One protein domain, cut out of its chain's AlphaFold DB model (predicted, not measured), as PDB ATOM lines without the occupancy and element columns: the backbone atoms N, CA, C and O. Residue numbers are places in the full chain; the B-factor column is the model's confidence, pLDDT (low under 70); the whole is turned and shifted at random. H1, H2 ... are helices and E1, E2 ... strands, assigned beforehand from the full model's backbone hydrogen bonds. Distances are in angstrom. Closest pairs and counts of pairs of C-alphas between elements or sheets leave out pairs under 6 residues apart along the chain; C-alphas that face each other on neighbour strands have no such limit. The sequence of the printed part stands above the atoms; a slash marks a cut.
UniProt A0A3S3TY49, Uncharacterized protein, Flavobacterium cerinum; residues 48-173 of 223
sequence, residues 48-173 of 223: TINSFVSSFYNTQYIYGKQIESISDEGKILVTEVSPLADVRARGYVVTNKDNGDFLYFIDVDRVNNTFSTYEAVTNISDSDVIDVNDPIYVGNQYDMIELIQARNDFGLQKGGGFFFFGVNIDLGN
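AT A GLANCE: This is residues 48 to 173 of the 223 residues of an uncharacterized protein of Flavobacterium cerinum (UniProt A0A3S3TY49). A twisted wall of six antiparallel strands has one helix, H1, over one face and another, H3, over the opposite face near the edge strand E1. On H3's side, away from the sheet, a small hairpin of E7 and E8 makes the far end from H1, with the short helix H2 close by. The printed part has 126 residues, with three named helices and eight named strands in the order H1, E1 to E6, H2, H3, E7, E8; the class is mixed, helices and strands. The large sheet's order is E1, E2, E3, E4, E5, E6. The whole is compact, with a radius of gyration of the C-alphas of 14.4 A and spans of 37 by 36 by 25 A.

HOW THE PARTS SIT: H1, residues 48 to 57, precedes a meander, each strand the antiparallel neighbour of the one before: E1, residues 61 to 71, E2, 74 to 83, E3, 91 to 96, E4, 102 to 109, E5, 114 to 119, and E6, 124 to 129. H1 is on this sheet at a height of 8.1 A, over E2, slantwise at 38 degrees on the local plane; the C-alphas of Ile 49 and Phe 102 in E4, its closest pair with that strand, are 6.8 A apart. E1 bends by 65 degrees at residue 68. In hairpin E1 and E2, N 64 and O 80 are 2.9 A apart; in E2 and E3, N 79 and O 93, 2.8 A; in E3 and E4, N 92 and O 106, 2.8 A; in E4 and E5, N 107 and O 116, 2.8 A; in E5 and E6, N 117 and O 126, 2.8 A, each within hydrogen-bond range. H2, residues 135 to 140, is not on the sheet. H3, residues 144 to 153, is on the face opposite H1, giving three layers, helices on both faces of a sheet; its height is 8.5 A, and it lies over E1 and E2, only just slantwise at 33 degrees to E1 on the local plane. Its closest C-alphas with E1 are Ile 67 and Ile 145, 6.7 A apart. E7, residues 161 to 164, and E8, residues 167 to 170, form a hairpin, with N 162 and O 169 2.8 A apart. The closest C-alphas of H3 and E7 are Arg 151 and Phe 162, 7.5 A apart; those of H2 and E8 are Pro 135 and Val 167, 7.2 A. Every O i to N i+4 pair is within hydrogen-bond range in H1 and H3, and 1 of 2 in H2.

IN THESE COORDINATES: H1 begins at C-alpha 48 (-42.144, -14.531, 36.840) and is 14.5 A long; H3 is 14.1 A. E1 is 26.6 A, E2 28.8 A and E4 21.2 A. E8 ends at C-alpha 170 (-14.572, -0.676, 41.640).

THE WHOLE: The C-alphas farthest apart, Thr 48 and Gly 166, are 39.0 A apart. The printed part has no cut and no long link. The mean pLDDT of the printed part is 78.7; residues 72 to 73, 134 to 141 and 155 to 173 are under 70.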
ATOM      1  N   THR A  48     -42.208 -15.996  36.775       91.75
ATOM      2  CA  THR A  48     -42.144 -14.531  36.840       91.75
ATOM      3  C   THR A  48     -40.990 -13.995  36.001       91.75
ATOM      4  O   THR A  48     -41.199 -13.118  35.167       91.75
ATOM      5  N   ILE A  49     -39.793 -14.571  36.157       94.19
ATOM      6  CA  ILE A  49     -38.612 -14.187  35.375       94.19
ATOM      7  C   ILE A  49     -38.842 -14.485  33.893       94.19
ATOM      8  O   ILE A  49     -38.624 -13.617  33.055       94.19
ATOM      9  N   ASN A  50     -39.336 -15.682  33.564       93.62
ATOM     10  CA  ASN A  50     -39.589 -16.053  32.171       93.62
ATOM     11  C   ASN A  50     -40.607 -15.115  31.505       93.62
ATOM     12  O   ASN A  50     -40.414 -14.697  30.365       93.62
ATOM     13  N   SER A  51     -41.668 -14.740  32.224       93.81
ATOM     14  CA  SER A  51     -42.683 -13.805  31.724       93.81
ATOM     15  C   SER A  51     -42.101 -12.408  31.517       93.81
ATOM     16  O   SER A  51     -42.343 -11.793  30.481       93.81
ATOM     17  N   PHE A  52     -41.287 -11.934  32.465       95.31
ATOM     18  CA  PHE A  52     -40.593 -10.654  32.355       95.31
ATOM     19  C   PHE A  52     -39.662 -10.619  31.136       95.31
ATOM     20  O   PHE A  52     -39.794  -9.737  30.294       95.31
ATOM     21  N   VAL A  53     -38.767 -11.603  30.994       94.88
ATOM     22  CA  VAL A  53     -37.790 -11.655  29.892       94.88
ATOM     23  C   VAL A  53     -38.492 -11.779  28.536       94.88
ATOM     24  O   VAL A  53     -38.118 -11.093  27.584       94.88
ATOM     25  N   SER A  54     -39.553 -12.593  28.459       93.75
ATOM     26  CA  SER A  54     -40.395 -12.701  27.259       93.75
ATOM     27  C   SER A  54     -41.011 -11.354  26.881       93.75
ATOM     28  O   SER A  54     -40.981 -10.968  25.714       93.75
ATOM     29  N   SER A  55     -41.547 -10.628  27.866       94.25
ATOM     30  CA  SER A  55     -42.143  -9.309  27.654       94.25
ATOM     31  C   SER A  55     -41.108  -8.256  27.265       94.25
ATOM     32  O   SER A  55     -41.425  -7.380  26.467       94.25
ATOM     33  N   PHE A  56     -39.900  -8.319  27.828       94.25
ATOM     34  CA  PHE A  56     -38.839  -7.349  27.562       94.25
ATOM     35  C   PHE A  56     -38.334  -7.455  26.120       94.25
ATOM     36  O   PHE A  56     -38.282  -6.458  25.407       94.25
ATOM     37  N   TYR A  57     -37.995  -8.666  25.669       92.75
ATOM     38  CA  TYR A  57     -37.444  -8.860  24.326       92.75
ATOM     39  C   TYR A  57     -38.502  -8.966  23.230       92.75
ATOM     40  O   TYR A  57     -38.187  -8.734  22.063       92.75
ATOM     41  N   ASN A  58     -39.734  -9.353  23.576       92.25
ATOM     42  CA  ASN A  58     -40.814  -9.608  22.621       92.25
ATOM     43  C   ASN A  58     -40.403 -10.565  21.474       92.25
ATOM     44  O   ASN A  58     -40.893 -10.489  20.348       92.25
ATOM     45  N   THR A  59     -39.458 -11.462  21.753       89.06
ATOM     46  CA  THR A  59     -38.956 -12.490  20.840       89.06
ATOM     47  C   THR A  59     -38.504 -13.706  21.643       89.06
ATOM     48  O   THR A  59     -38.414 -13.669  22.872       89.06
ATOM     49  N   GLN A  60     -38.226 -14.806  20.951       90.31
ATOM     50  CA  GLN A  60     -37.634 -15.982  21.571       90.31
ATOM     51  C   GLN A  60     -36.219 -15.676  22.073       90.31
ATOM     52  O   GLN A  60     -35.436 -14.981  21.420       90.31
ATOM     53  N   TYR A  61     -35.882 -16.250  23.220       92.56
ATOM     54  CA  TYR A  61     -34.582 -16.112  23.858       92.56
ATOM     55  C   TYR A  61     -34.132 -17.454  24.436       92.56
ATOM     56  O   TYR A  61     -34.930 -18.379  24.617       92.56
ATOM     57  N   ILE A  62     -32.844 -17.548  24.740       92.31
ATOM     58  CA  ILE A  62     -32.229 -18.688  25.413       92.31
ATOM     59  C   ILE A  62     -31.463 -18.216  26.641       92.31
ATOM     60  O   ILE A  62     -30.917 -17.112  26.660       92.31
ATOM     61  N   TYR A  63     -31.417 -19.070  27.661       92.94
ATOM     62  CA  TYR A  63     -30.517 -18.878  28.789       92.94
ATOM     63  C   TYR A  63     -29.150 -19.482  28.480       92.94
ATOM     64  O   TYR A  63     -29.055 -20.578  27.920       92.94
ATOM     65  N   GLY A  64     -28.105 -18.739  28.832       90.94
ATOM     66  CA  GLY A  64     -26.716 -19.098  28.589       90.94
ATOM     67  C   GLY A  64     -26.001 -19.566  29.851       90.94
ATOM     68  O   GLY A  64     -26.539 -20.319  30.668       90.94
ATOM     69  N   LYS A  65     -24.750 -19.125  29.994       90.75
ATOM     70  CA  LYS A  65     -23.918 -19.422  31.157       90.75
ATOM     71  C   LYS A  65     -24.542 -18.821  32.420       90.75
ATOM     72  O   LYS A  65     -25.190 -17.777  32.396       90.75
ATOM     73  N   GLN A  66     -24.313 -19.499  33.539       92.62
ATOM     74  CA  GLN A  66     -24.663 -19.021  34.867       92.62
ATOM     75  C   GLN A  66     -23.406 -19.009  35.737       92.62
ATOM     76  O   GLN A  66     -22.614 -19.953  35.696       92.62
ATOM     77  N   ILE A  67     -23.220 -17.942  36.510       90.25
ATOM     78  CA  ILE A  67     -22.126 -17.804  37.470       90.25
ATOM     79  C   ILE A  67     -22.659 -17.335  38.820       90.25
ATOM     80  O   ILE A  67     -23.654 -16.616  38.902       90.25
ATOM     81  N   GLU A  68     -21.987 -17.742  39.890       89.94
ATOM     82  CA  GLU A  68     -22.281 -17.259  41.234       89.94
ATOM     83  C   GLU A  68     -21.490 -15.990  41.540       89.94
ATOM     84  O   GLU A  68     -20.356 -15.821  41.099       89.94
ATOM     85  N   SER A  69     -22.066 -15.109  42.345       83.62
ATOM     86  CA  SER A  69     -21.383 -13.937  42.883       83.62
ATOM     87  C   SER A  69     -21.857 -13.680  44.310       83.62
ATOM     88  O   SER A  69     -22.871 -14.213  44.761       83.62
ATOM     89  N   ILE A  70     -21.110 -12.862  45.040       78.94
ATOM     90  CA  ILE A  70     -21.483 -12.383  46.374       78.94
ATOM     91  C   ILE A  70     -21.865 -10.906  46.269       78.94
ATOM     92  O   ILE A  70     -21.108 -10.118  45.695       78.94
ATOM     93  N   SER A  71     -23.025 -10.555  46.818       73.56
ATOM     94  CA  SER A  71     -23.520  -9.190  47.031       73.56
ATOM     95  C   SER A  71     -23.536  -8.861  48.531       73.56
ATOM     96  O   SER A  71     -23.261  -9.730  49.362       73.56
ATOM     97  N   ASP A  72     -23.895  -7.629  48.897       67.31
ATOM     98  CA  ASP A  72     -24.082  -7.261  50.308       67.31
ATOM     99  C   ASP A  72     -25.247  -7.995  50.978       67.31
ATOM    100  O   ASP A  72     -25.211  -8.226  52.187       67.31
ATOM    101  N   GLU A  73     -26.245  -8.390  50.191       67.94
ATOM    102  CA  GLU A  73     -27.471  -9.048  50.648       67.94
ATOM    103  C   GLU A  73     -27.354 -10.582  50.637       67.94
ATOM    104  O   GLU A  73     -28.271 -11.279  51.067       67.94
ATOM    105  N   GLY A  74     -26.219 -11.123  50.176       79.12
ATOM    106  CA  GLY A  74     -25.945 -12.559  50.157       79.12
ATOM    107  C   GLY A  74     -25.427 -13.074  48.817       79.12
ATOM    108  O   GLY A  74     -24.917 -12.324  47.977       79.12
ATOM    109  N   LYS A  75     -25.524 -14.395  48.626       88.00
ATOM    110  CA  LYS A  75     -25.105 -15.064  47.390       88.00
ATOM    111  C   LYS A  75     -26.152 -14.860  46.301       88.00
ATOM    112  O   LYS A  75     -27.349 -14.987  46.542       88.00
ATOM    113  N   ILE A  76     -25.684 -14.612  45.089       87.75
ATOM    114  CA  ILE A  76     -26.525 -14.393  43.915       87.75
ATOM    115  C   ILE A  76     -26.072 -15.279  42.755       87.75
ATOM    116  O   ILE A  76     -24.913 -15.695  42.688       87.75
ATOM    117  N   LEU A  77     -26.992 -15.544  41.835       91.19
ATOM    118  CA  LEU A  77     -26.735 -16.184  40.552       91.19
ATOM    119  C   LEU A  77     -26.963 -15.163  39.446       91.19
ATOM    120  O   LEU A  77     -27.998 -14.503  39.419       91.19
ATOM    121  N   VAL A  78     -26.011 -15.059  38.525       90.88
ATOM    122  CA  VAL A  78     -26.124 -14.232  37.323       90.88
ATOM    123  C   VAL A  78     -26.199 -15.155  36.120       90.88
ATOM    124  O   VAL A  78     -25.303 -15.968  35.906       90.88
ATOM    125  N   THR A  79     -27.288 -15.049  35.367       93.81
ATOM    126  CA  THR A  79     -27.613 -15.924  34.236       93.81
ATOM    127  C   THR A  79     -27.697 -15.109  32.958       93.81
ATOM    128  O   THR A  79     -28.461 -14.149  32.895       93.81
ATOM    129  N   GLU A  80     -26.952 -15.508  31.934       93.69
ATOM    130  CA  GLU A  80     -27.032 -14.913  30.601       93.69
ATOM    131  C   GLU A  80     -28.386 -15.151  29.940       93.69
ATOM    132  O   GLU A  80     -28.978 -16.228  30.044       93.69
ATOM    133  N   VAL A  81     -28.814 -14.156  29.174       93.69
ATOM    134  CA  VAL A  81     -29.966 -14.206  28.290       93.69
ATOM    135  C   VAL A  81     -29.545 -13.724  26.910       93.69
ATOM    136  O   VAL A  81     -29.065 -12.599  26.752       93.69
ATOM    137  N   SER A  82     -29.773 -14.551  25.898       92.06
ATOM    138  CA  SER A  82     -29.537 -14.192  24.500       92.06
ATOM    139  C   SER A  82     -30.860 -14.231  23.743       92.06
ATOM    140  O   SER A  82     -31.467 -15.304  23.656       92.06
ATOM    141  N   PRO A  83     -31.333 -13.112  23.175       89.75
ATOM    142  CA  PRO A  83     -32.354 -13.157  22.133       89.75
ATOM    143  C   PRO A  83     -31.852 -14.042  20.987       89.75
ATOM    144  O   PRO A  83     -30.683 -13.952  20.630       89.75
ATOM    145  N   LEU A  84     -32.698 -14.878  20.379       82.69
ATOM    146  CA  LEU A  84     -32.247 -15.808  19.324       82.69
ATOM    147  C   LEU A  84     -31.645 -15.118  18.088       82.69
ATOM    148  O   LEU A  84     -30.941 -15.755  17.309       82.69
ATOM    149  N   ALA A  85     -31.941 -13.833  17.895       75.25
ATOM    150  CA  ALA A  85     -31.372 -13.024  16.824       75.25
ATOM    151  C   ALA A  85     -29.932 -12.553  17.112       75.25
ATOM    152  O   ALA A  85     -29.279 -12.041  16.206       75.25
ATOM    153  N   ASP A  86     -29.448 -12.707  18.348       74.06
ATOM    154  CA  ASP A  86     -28.123 -12.275  18.779       74.06
ATOM    155  C   ASP A  86     -27.204 -13.485  19.005       74.06
ATOM    156  O   ASP A  86     -27.588 -14.501  19.586       74.06
ATOM    157  N   VAL A  87     -25.965 -13.375  18.528       72.81
ATOM    158  CA  VAL A  87     -24.929 -14.406  18.701       72.81
ATOM    159  C   VAL A  87     -24.343 -14.341  20.114       72.81
ATOM    160  O   VAL A  87     -23.749 -15.310  20.591       72.81
ATOM    161  N   ARG A  88     -24.517 -13.207  20.800       80.25
ATOM    162  CA  ARG A  88     -23.954 -12.939  22.117       80.25
ATOM    163  C   ARG A  88     -25.049 -12.752  23.164       80.25
ATOM    164  O   ARG A  88     -26.133 -12.258  22.873       80.25
ATOM    165  N   ALA A  89     -24.741 -13.116  24.410       86.12
ATOM    166  CA  ALA A  89     -25.585 -12.757  25.539       86.12
ATOM    167  C   ALA A  89     -25.742 -11.236  25.625       86.12
ATOM    168  O   ALA A  89     -24.763 -10.482  25.667       86.12
ATOM    169  N   ARG A  90     -26.997 -10.799  25.621       88.81
ATOM    170  CA  ARG A  90     -27.390  -9.392  25.669       88.81
ATOM    171  C   ARG A  90     -27.879  -9.026  27.062       88.81
ATOM    172  O   ARG A  90     -27.505  -7.982  27.585       88.81
ATOM    173  N   GLY A  91     -28.647  -9.926  27.671       91.88
ATOM    174  CA  GLY A  91     -29.226  -9.738  28.987       91.88
ATOM    175  C   GLY A  91     -28.582 -10.588  30.067       91.88
ATOM    176  O   GLY A  91     -27.968 -11.620  29.797       91.88
ATOM    177  N   TYR A  92     -28.793 -10.174  31.307       92.00
ATOM    178  CA  TYR A  92     -28.328 -10.854  32.502       92.00
ATOM    179  C   TYR A  92     -29.419 -10.788  33.566       92.00
ATOM    180  O   TYR A  92     -29.807  -9.708  34.013       92.00
ATOM    181  N   VAL A  93     -29.926 -11.950  33.971       93.19
ATOM    182  CA  VAL A  93     -30.856 -12.079  35.096       93.19
ATOM    183  C   VAL A  93     -30.062 -12.368  36.357       93.19
ATOM    184  O   VAL A  93     -29.257 -13.300  36.387       93.19
ATOM    185  N   VAL A  94     -30.333 -11.603  37.408       90.44
ATOM    186  CA  VAL A  94     -29.731 -11.758  38.727       90.44
ATOM    187  C   VAL A  94     -30.789 -12.250  39.701       90.44
ATOM    188  O   VAL A  94     -31.819 -11.597  39.891       90.44
ATOM    189  N   THR A  95     -30.527 -13.389  40.337       91.56
ATOM    190  CA  THR A  95     -31.402 -13.954  41.368       91.56
ATOM    191  C   THR A  95     -30.659 -14.165  42.673       91.56
ATOM    192  O   THR A  95     -29.460 -14.449  42.674       91.56
ATOM    193  N   ASN A  96     -31.369 -14.096  43.794       90.19
ATOM    194  CA  ASN A  96     -30.845 -14.585  45.061       90.19
ATOM    195  C   ASN A  96     -30.623 -16.103  44.945       90.19
ATOM    196  O   ASN A  96     -31.475 -16.834  44.435       90.19
ATOM    197  N   LYS A  97     -29.446 -16.578  45.358       90.81
ATOM    198  CA  LYS A  97     -29.068 -17.985  45.199       90.81
ATOM    199  C   LYS A  97     -29.851 -18.911  46.135       90.81
ATOM    200  O   LYS A  97     -30.106 -20.056  45.774       90.81
ATOM    201  N   ASP A  98     -30.189 -18.434  47.325       90.94
ATOM    202  CA  ASP A  98     -30.739 -19.263  48.394       90.94
ATOM    203  C   ASP A  98     -32.248 -19.483  48.228       90.94
ATOM    204  O   ASP A  98     -32.739 -20.576  48.507       90.94
ATOM    205  N   ASN A  99     -32.983 -18.479  47.739       90.88
ATOM    206  CA  ASN A  99     -34.439 -18.559  47.566       90.88
ATOM    207  C   ASN A  99     -34.928 -18.404  46.111       90.88
ATOM    208  O   ASN A  99     -36.100 -18.649  45.837       90.88
ATOM    209  N   GLY A 100     -34.046 -18.058  45.167       90.38
ATOM    210  CA  GLY A 100     -34.397 -17.890  43.755       90.38
ATOM    211  C   GLY A 100     -35.141 -16.590  43.433       90.38
ATOM    212  O   GLY A 100     -35.642 -16.453  42.313       90.38
ATOM    213  N   ASP A 101     -35.218 -15.646  44.377       91.31
ATOM    214  CA  ASP A 101     -35.903 -14.370  44.175       91.31
ATOM    215  C   ASP A 101     -35.271 -13.590  43.026       91.31
ATOM    216  O   ASP A 101     -34.048 -13.503  42.903       91.31
ATOM    217  N   PHE A 102     -36.116 -12.995  42.187       91.00
ATOM    218  CA  PHE A 102     -35.674 -12.116  41.114       91.00
ATOM    219  C   PHE A 102     -35.230 -10.781  41.711       91.00
ATOM    220  O   PHE A 102     -36.020 -10.127  42.384       91.00
ATOM    221  N   LEU A 103     -33.978 -10.387  41.469       85.44
ATOM    222  CA  LEU A 103     -33.404  -9.167  42.036       85.44
ATOM    223  C   LEU A 103     -33.252  -8.086  40.970       85.44
ATOM    224  O   LEU A 103     -33.819  -7.001  41.095       85.44
ATOM    225  N   TYR A 104     -32.514  -8.408  39.906       85.62
ATOM    226  CA  TYR A 104     -32.167  -7.447  38.866       85.62
ATOM    227  C   TYR A 104     -32.201  -8.084  37.485       85.62
ATOM    228  O   TYR A 104     -31.873  -9.260  37.318       85.62
ATOM    229  N   PHE A 105     -32.526  -7.282  36.482       89.19
ATOM    230  CA  PHE A 105     -32.260  -7.598  35.088       89.19
ATOM    231  C   PHE A 105     -31.463  -6.475  34.443       89.19
ATOM    232  O   PHE A 105     -31.695  -5.299  34.721       89.19
ATOM    233  N   ILE A 106     -30.509  -6.853  33.604       87.56
ATOM    234  CA  ILE A 106     -29.630  -5.936  32.889       87.56
ATOM    235  C   ILE A 106     -29.625  -6.344  31.424       87.56
ATOM    236  O   ILE A 106     -29.593  -7.534  31.132       87.56
ATOM    237  N   ASP A 107     -29.641  -5.372  30.523       89.81
ATOM    238  CA  ASP A 107     -29.592  -5.557  29.078       89.81
ATOM    239  C   ASP A 107     -28.551  -4.624  28.457       89.81
ATOM    240  O   ASP A 107     -28.522  -3.429  28.743       89.81
ATOM    241  N   VAL A 108     -27.701  -5.177  27.595       86.69
ATOM    242  CA  VAL A 108     -26.657  -4.455  26.864       86.69
ATOM    243  C   VAL A 108     -26.955  -4.538  25.371       86.69
ATOM    244  O   VAL A 108     -26.480  -5.434  24.671       86.69
ATOM    245  N   ASP A 109     -27.716  -3.578  24.858       87.38
ATOM    246  CA  ASP A 109     -27.958  -3.426  23.430       87.38
ATOM    247  C   ASP A 109     -26.730  -2.828  22.741       87.38
ATOM    248  O   ASP A 109     -26.554  -1.613  22.658       87.38
ATOM    249  N   ARG A 110     -25.856  -3.692  22.232       82.50
ATOM    250  CA  ARG A 110     -24.632  -3.278  21.530       82.50
ATOM    251  C   ARG A 110     -24.905  -2.731  20.130       82.50
ATOM    252  O   ARG A 110     -24.043  -2.064  19.573       82.50
ATOM    253  N   VAL A 111     -26.080  -3.012  19.563       84.25
ATOM    254  CA  VAL A 111     -26.479  -2.501  18.246       84.25
ATOM    255  C   VAL A 111     -26.921  -1.049  18.373       84.25
ATOM    256  O   VAL A 111     -26.487  -0.199  17.600       84.25
ATOM    257  N   ASN A 112     -27.741  -0.760  19.384       86.50
ATOM    258  CA  ASN A 112     -28.256   0.583  19.653       86.50
ATOM    259  C   ASN A 112     -27.426   1.359  20.685       86.50
ATOM    260  O   ASN A 112     -27.809   2.463  21.066       86.50
ATOM    261  N   ASN A 113     -26.315   0.790  21.159       83.88
ATOM    262  CA  ASN A 113     -25.479   1.337  22.230       83.88
ATOM    263  C   ASN A 113     -26.312   1.790  23.428       83.88
ATOM    264  O   ASN A 113     -26.183   2.913  23.899       83.88
ATOM    265  N   THR A 114     -27.216   0.931  23.889       84.88
ATOM    266  CA  THR A 114     -28.103   1.222  25.016       84.88
ATOM    267  C   THR A 114     -27.879   0.201  26.117       84.88
ATOM    268  O   THR A 114     -27.756  -0.993  25.863       84.88
ATOM    269  N   PHE A 115     -27.839   0.673  27.352       81.50
ATOM    270  CA  PHE A 115     -27.734  -0.137  28.551       81.50
ATOM    271  C   PHE A 115     -29.011   0.037  29.363       81.50
ATOM    272  O   PHE A 115     -29.304   1.148  29.796       81.50
ATOM    273  N   SER A 116     -29.774  -1.033  29.569       85.50
ATOM    274  CA  SER A 116     -31.024  -0.992  30.335       85.50
ATOM    275  C   SER A 116     -30.919  -1.820  31.608       85.50
ATOM    276  O   SER A 116     -30.263  -2.859  31.638       85.50
ATOM    277  N   THR A 117     -31.588  -1.375  32.666       84.12
ATOM    278  CA  THR A 117     -31.637  -2.072  33.954       84.12
ATOM    279  C   THR A 117     -33.051  -2.117  34.506       84.12
ATOM    280  O   THR A 117     -33.888  -1.273  34.186       84.12
ATOM    281  N   TYR A 118     -33.307  -3.105  35.353       82.81
ATOM    282  CA  TYR A 118     -34.552  -3.275  36.084       82.81
ATOM    283  C   TYR A 118     -34.268  -3.841  37.482       82.81
ATOM    284  O   TYR A 118     -33.575  -4.850  37.602       82.81
ATOM    285  N   GLU A 119     -34.797  -3.204  38.529       81.88
ATOM    286  CA  GLU A 119     -34.757  -3.645  39.932       81.88
ATOM    287  C   GLU A 119     -36.140  -4.186  40.321       81.88
ATOM    288  O   GLU A 119     -37.120  -3.442  40.386       81.88
ATOM    289  N   ALA A 120     -36.234  -5.489  40.585       82.62
ATOM    290  CA  ALA A 120     -37.516  -6.174  40.736       82.62
ATOM    291  C   ALA A 120     -38.264  -5.800  42.023       82.62
ATOM    292  O   ALA A 120     -39.490  -5.713  42.012       82.62
ATOM    293  N   VAL A 121     -37.543  -5.554  43.121       76.25
ATOM    294  CA  VAL A 121     -38.140  -5.221  44.428       76.25
ATOM    295  C   VAL A 121     -38.822  -3.852  44.400       76.25
ATOM    296  O   VAL A 121     -39.890  -3.673  44.981       76.25
ATOM    297  N   THR A 122     -38.209  -2.879  43.726       73.81
ATOM    298  CA  THR A 122     -38.711  -1.500  43.646       73.81
ATOM    299  C   THR A 122     -39.514  -1.231  42.377       73.81
ATOM    300  O   THR A 122     -40.147  -0.182  42.282       73.81
ATOM    301  N   ASN A 123     -39.505  -2.165  41.418       77.31
ATOM    302  CA  ASN A 123     -40.102  -2.023  40.092       77.31
ATOM    303  C   ASN A 123     -39.591  -0.776  39.343       77.31
ATOM    304  O   ASN A 123     -40.350  -0.060  38.690       77.31
ATOM    305  N   ILE A 124     -38.295  -0.487  39.477       71.56
ATOM    306  CA  ILE A 124     -37.643   0.648  38.819       71.56
ATOM    307  C   ILE A 124     -36.884   0.138  37.601       71.56
ATOM    308  O   ILE A 124     -36.044  -0.751  37.721       71.56
ATOM    309  N   SER A 125     -37.142   0.740  36.441       79.44
ATOM    310  CA  SER A 125     -36.347   0.563  35.226       79.44
ATOM    311  C   SER A 125     -35.516   1.806  34.924       79.44
ATOM    312  O   SER A 125     -35.943   2.927  35.207       79.44
ATOM    313  N   ASP A 126     -34.362   1.613  34.298       74.25
ATOM    314  CA  ASP A 126     -33.523   2.692  33.782       74.25
ATOM    315  C   ASP A 126     -32.924   2.311  32.435       74.25
ATOM    316  O   ASP A 126     -32.748   1.125  32.153       74.25
ATOM    317  N   SER A 127     -32.563   3.306  31.637       78.19
ATOM    318  CA  SER A 127     -31.843   3.107  30.384       78.19
ATOM    319  C   SER A 127     -30.880   4.258  30.142       78.19
ATOM    320  O   SER A 127     -31.268   5.417  30.283       78.19
ATOM    321  N   ASP A 128     -29.662   3.948  29.721       73.12
ATOM    322  CA  ASP A 128     -28.658   4.939  29.355       73.12
ATOM    323  C   ASP A 128     -27.972   4.585  28.034       73.12
ATOM    324  O   ASP A 128     -28.042   3.450  27.559       73.12
ATOM    325  N   VAL A 129     -27.298   5.564  27.439       77.88
ATOM    326  CA  VAL A 129     -26.481   5.361  26.246       77.88
ATOM    327  C   VAL A 129     -25.103   4.862  26.668       77.88
ATOM    328  O   VAL A 129     -24.442   5.439  27.529       77.88
ATOM    329  N   ILE A 130     -24.662   3.781  26.039       73.94
ATOM    330  CA  ILE A 130     -23.313   3.253  26.174       73.94
ATOM    331  C   ILE A 130     -22.350   4.209  25.468       73.94
ATOM    332  O   ILE A 130     -22.449   4.411  24.254       73.94
ATOM    333  N   ASP A 131     -21.387   4.760  26.209       73.94
ATOM    334  CA  ASP A 131     -20.250   5.431  25.587       73.94
ATOM    335  C   ASP A 131     -19.352   4.375  24.942       73.94
ATOM    336  O   ASP A 131     -18.651   3.616  25.609       73.94
ATOM    337  N   VAL A 132     -19.376   4.325  23.614       71.00
ATOM    338  CA  VAL A 132     -18.584   3.370  22.834       71.00
ATOM    339  C   VAL A 132     -17.075   3.614  22.929       71.00
ATOM    340  O   VAL A 132     -16.288   2.773  22.499       71.00
ATOM    341  N   ASN A 133     -16.660   4.755  23.482       70.12
ATOM    342  CA  ASN A 133     -15.260   5.062  23.759       70.12
ATOM    343  C   ASN A 133     -14.854   4.694  25.192       70.12
ATOM    344  O   ASN A 133     -13.670   4.795  25.517       70.12
ATOM    345  N   ASP A 134     -15.796   4.259  26.037       68.00
ATOM    346  CA  ASP A 134     -15.480   3.705  27.350       68.00
ATOM    347  C   ASP A 134     -14.562   2.483  27.147       68.00
ATOM    348  O   ASP A 134     -14.922   1.556  26.407       68.00
ATOM    349  N   PRO A 135     -13.375   2.432  27.777       63.53
ATOM    350  CA  PRO A 135     -12.465   1.300  27.622       63.53
ATOM    351  C   PRO A 135     -13.103  -0.056  27.975       63.53
ATOM    352  O   PRO A 135     -12.695  -1.087  27.436       63.53
ATOM    353  N   ILE A 136     -14.133  -0.069  28.832       64.81
ATOM    354  CA  ILE A 136     -14.917  -1.266  29.169       64.81
ATOM    355  C   ILE A 136     -15.737  -1.750  27.961       64.81
ATOM    356  O   ILE A 136     -15.841  -2.962  27.731       64.81
ATOM    357  N   TYR A 137     -16.289  -0.830  27.162       63.62
ATOM    358  CA  TYR A 137     -16.955  -1.171  25.904       63.62
ATOM    359  C   TYR A 137     -15.951  -1.681  24.868       63.62
ATOM    360  O   TYR A 137     -16.192  -2.703  24.228       63.62
ATOM    361  N   VAL A 138     -14.806  -1.007  24.729       56.56
ATOM    362  CA  VAL A 138     -13.805  -1.302  23.688       56.56
ATOM    363  C   VAL A 138     -13.123  -2.662  23.894       56.56
ATOM    364  O   VAL A 138     -12.855  -3.351  22.914       56.56
ATOM    365  N   GLY A 139     -12.858  -3.067  25.141       60.03
ATOM    366  CA  GLY A 139     -12.188  -4.338  25.443       60.03
ATOM    367  C   GLY A 139     -13.100  -5.553  25.276       60.03
ATOM    368  O   GLY A 139     -12.845  -6.418  24.440       60.03
ATOM    369  N   ASN A 140     -14.191  -5.593  26.047       64.69
ATOM    370  CA  ASN A 140     -15.057  -6.773  26.149       64.69
ATOM    371  C   ASN A 140     -16.530  -6.488  25.832       64.69
ATOM    372  O   ASN A 140     -17.353  -7.394  25.945       64.69
ATOM    373  N   GLN A 141     -16.892  -5.266  25.427       69.75
ATOM    374  CA  GLN A 141     -18.269  -4.843  25.129       69.75
ATOM    375  C   GLN A 141     -19.264  -5.256  26.231       69.75
ATOM    376  O   GLN A 141     -20.316  -5.824  25.940       69.75
ATOM    377  N   TYR A 142     -18.934  -5.015  27.502       72.69
ATOM    378  CA  TYR A 142     -19.796  -5.360  28.647       72.69
ATOM    379  C   TYR A 142     -20.141  -6.860  28.753       72.69
ATOM    380  O   TYR A 142     -21.311  -7.223  28.869       72.69
ATOM    381  N   ASP A 143     -19.147  -7.754  28.715       80.19
ATOM    382  CA  ASP A 143     -19.373  -9.138  29.149       80.19
ATOM    383  C   ASP A 143     -19.510  -9.212  30.672       80.19
ATOM    384  O   ASP A 143     -18.520  -9.245  31.409       80.19
ATOM    385  N   MET A 144     -20.740  -9.191  31.178       78.19
ATOM    386  CA  MET A 144     -20.936  -9.144  32.624       78.19
ATOM    387  C   MET A 144     -20.435 -10.396  33.338       78.19
ATOM    388  O   MET A 144     -19.909 -10.285  34.445       78.19
ATOM    389  N   ILE A 145     -20.597 -11.579  32.742       83.69
ATOM    390  CA  ILE A 145     -20.146 -12.810  33.390       83.69
ATOM    391  C   ILE A 145     -18.628 -12.836  33.472       83.69
ATOM    392  O   ILE A 145     -18.100 -13.221  34.512       83.69
ATOM    393  N   GLU A 146     -17.922 -12.409  32.427       80.94
ATOM    394  CA  GLU A 146     -16.461 -12.317  32.470       80.94
ATOM    395  C   GLU A 146     -15.980 -11.338  33.548       80.94
ATOM    396  O   GLU A 146     -15.068 -11.658  34.308       80.94
ATOM    397  N   LEU A 147     -16.639 -10.185  33.686       77.44
ATOM    398  CA  LEU A 147     -16.311  -9.192  34.715       77.44
ATOM    399  C   LEU A 147     -16.551  -9.722  36.134       77.44
ATOM    400  O   LEU A 147     -15.720  -9.533  37.025       77.44
ATOM    401  N   ILE A 148     -17.667 -10.420  36.346       78.88
ATOM    402  CA  ILE A 148     -17.969 -11.084  37.620       78.88
ATOM    403  C   ILE A 148     -16.963 -12.204  37.890       78.88
ATOM    404  O   ILE A 148     -16.526 -12.383  39.024       78.88
ATOM    405  N   GLN A 149     -16.573 -12.951  36.860       82.00
ATOM    406  CA  GLN A 149     -15.604 -14.024  36.995       82.00
ATOM    407  C   GLN A 149     -14.231 -13.480  37.382       82.00
ATOM    408  O   GLN A 149     -13.664 -13.949  38.363       82.00
ATOM    409  N   ALA A 150     -13.763 -12.422  36.717       76.75
ATOM    410  CA  ALA A 150     -12.545 -11.726  37.105       76.75
ATOM    411  C   ALA A 150     -12.617 -11.281  38.576       76.75
ATOM    412  O   ALA A 150     -11.740 -11.620  39.366       76.75
ATOM    413  N   ARG A 151     -13.703 -10.612  38.991       75.38
ATOM    414  CA  ARG A 151     -13.920 -10.218  40.397       75.38
ATOM    415  C   ARG A 151     -13.760 -11.389  41.368       75.38
ATOM    416  O   ARG A 151     -13.090 -11.249  42.394       75.38
ATOM    417  N   ASN A 152     -14.409 -12.508  41.057       79.12
ATOM    418  CA  ASN A 152     -14.393 -13.710  41.879       79.12
ATOM    419  C   ASN A 152     -12.981 -14.304  41.965       79.12
ATOM    420  O   ASN A 152     -12.538 -14.638  43.063       79.12
ATOM    421  N   ASP A 153     -12.268 -14.373  40.840       81.25
ATOM    422  CA  ASP A 153     -10.907 -14.912  40.751       81.25
ATOM    423  C   ASP A 153      -9.900 -14.058  41.545       81.25
ATOM    424  O   ASP A 153      -8.975 -14.592  42.155       81.25
ATOM    425  N   PHE A 154     -10.116 -12.739  41.621       73.00
ATOM    426  CA  PHE A 154      -9.324 -11.825  42.458       73.00
ATOM    427  C   PHE A 154      -9.759 -11.784  43.932       73.00
ATOM    428  O   PHE A 154      -9.147 -11.073  44.729       73.00
ATOM    429  N   GLY A 155     -10.801 -12.526  44.324       68.81
ATOM    430  CA  GLY A 155     -11.275 -12.581  45.710       68.81
ATOM    431  C   GLY A 155     -11.857 -11.261  46.231       68.81
ATOM    432  O   GLY A 155     -11.875 -11.029  47.440       68.81
ATOM    433  N   LEU A 156     -12.337 -10.383  45.345       66.31
ATOM    434  CA  LEU A 156     -12.858  -9.065  45.712       66.31
ATOM    435  C   LEU A 156     -14.288  -9.192  46.258       66.31
ATOM    436  O   LEU A 156     -15.260  -9.166  45.506       66.31
ATOM    437  N   GLN A 157     -14.427  -9.362  47.575       56.47
ATOM    438  CA  GLN A 157     -15.732  -9.625  48.200       56.47
ATOM    439  C   GLN A 157     -16.498  -8.358  48.610       56.47
ATOM    440  O   GLN A 157     -17.715  -8.331  48.438       56.47
ATOM    441  N   LYS A 158     -15.816  -7.308  49.093       52.75
ATOM    442  CA  LYS A 158     -16.389  -5.995  49.457       52.75
ATOM    443  C   LYS A 158     -15.311  -4.921  49.374       52.75
ATOM    444  O   LYS A 158     -14.282  -5.091  50.016       52.75
ATOM    445  N   GLY A 159     -15.559  -3.845  48.624       50.03
ATOM    446  CA  GLY A 159     -14.605  -2.747  48.427       50.03
ATOM    447  C   GLY A 159     -13.314  -3.196  47.734       50.03
ATOM    448  O   GLY A 159     -12.479  -3.883  48.315       50.03
ATOM    449  N   GLY A 160     -13.127  -2.813  46.475       45.72
ATOM    450  CA  GLY A 160     -11.909  -3.176  45.763       45.72
ATOM    451  C   GLY A 160     -11.960  -2.774  44.303       45.72
ATOM    452  O   GLY A 160     -12.753  -3.310  43.528       45.72
ATOM    453  N   GLY A 161     -11.084  -1.842  43.938       50.62
ATOM    454  CA  GLY A 161     -10.793  -1.518  42.551       50.62
ATOM    455  C   GLY A 161      -9.953  -2.623  41.921       50.62
ATOM    456  O   GLY A 161      -8.852  -2.900  42.394       50.62
ATOM    457  N   PHE A 162     -10.453  -3.243  40.856       54.28
ATOM    458  CA  PHE A 162      -9.659  -4.108  39.994       54.28
ATOM    459  C   PHE A 162      -9.217  -3.345  38.747       54.28
ATOM    460  O   PHE A 162     -10.001  -2.602  38.164       54.28
ATOM    461  N   PHE A 163      -7.972  -3.534  38.309       51.41
ATOM    462  CA  PHE A 163      -7.492  -2.971  37.048       51.41
ATOM    463  C   PHE A 163      -7.865  -3.899  35.884       51.41
ATOM    464  O   PHE A 163      -7.129  -4.831  35.569       51.41
ATOM    465  N   PHE A 164      -9.002  -3.650  35.236       50.59
ATOM    466  CA  PHE A 164      -9.447  -4.391  34.052       50.59
ATOM    467  C   PHE A 164      -9.189  -3.520  32.813       50.59
ATOM    468  O   PHE A 164      -9.629  -2.375  32.763       50.59
ATOM    469  N   PHE A 165      -8.411  -4.016  31.843       50.69
ATOM    470  CA  PHE A 165      -8.032  -3.282  30.616       50.69
ATOM    471  C   PHE A 165      -7.491  -1.854  30.827       50.69
ATOM    472  O   PHE A 165      -7.764  -0.947  30.047       50.69
ATOM    473  N   GLY A 166      -6.702  -1.636  31.883       48.22
ATOM    474  CA  GLY A 166      -6.115  -0.318  32.156       48.22
ATOM    475  C   GLY A 166      -7.067   0.682  32.823       48.22
ATOM    476  O   GLY A 166      -6.674   1.828  33.027       48.22
ATOM    477  N   VAL A 167      -8.273   0.258  33.213       50.22
ATOM    478  CA  VAL A 167      -9.225   1.057  33.996       50.22
ATOM    479  C   VAL A 167      -9.374   0.466  35.391       50.22
ATOM    480  O   VAL A 167      -9.470  -0.750  35.555       50.22
ATOM    481  N   ASN A 168      -9.405   1.329  36.408       53.59
ATOM    482  CA  ASN A 168      -9.764   0.925  37.761       53.59
ATOM    483  C   ASN A 168     -11.290   0.780  37.851       53.59
ATOM    484  O   ASN A 168     -12.016   1.772  37.835       53.59
ATOM    485  N   ILE A 169     -11.770  -0.457  37.913       55.84
ATOM    486  CA  ILE A 169     -13.181  -0.776  38.092       55.84
ATOM    487  C   ILE A 169     -13.395  -1.145  39.556       55.84
ATOM    488  O   ILE A 169     -12.945  -2.197  40.009       55.84
ATOM    489  N   ASP A 170     -14.106  -0.302  40.304       54.72
ATOM    490  CA  ASP A 170     -14.572  -0.676  41.640       54.72
ATOM    491  C   ASP A 170     -15.742  -1.659  41.530       54.72
ATOM    492  O   ASP A 170     -16.888  -1.267  41.294       54.72
ATOM    493  N   LEU A 171     -15.424  -2.942  41.702       54.47
ATOM    494  CA  LEU A 171     -16.375  -4.055  41.734       54.47
ATOM    495  C   LEU A 171     -16.857  -4.349  43.166       54.47
ATOM    496  O   LEU A 171     -17.676  -5.247  43.375       54.47
ATOM    497  N   GLY A 172     -16.363  -3.605  44.163       48.44
ATOM    498  CA  GLY A 172     -16.815  -3.677  45.549       48.44
ATOM    499  C   GLY A 172     -18.253  -3.195  45.722       48.44
ATOM    500  O   GLY A 172     -18.982  -3.755  46.533       48.44
ATOM    501  N   ASN A 173     -18.658  -2.234  44.888       54.09
ATOM    502  CA  ASN A 173     -19.982  -1.616  44.881       54.09
ATOM    503  C   ASN A 173     -20.877  -2.080  43.712       54.09
ATOM    504  O   ASN A 173     -21.828  -1.408  43.326       54.09
TER     505      ASN A 173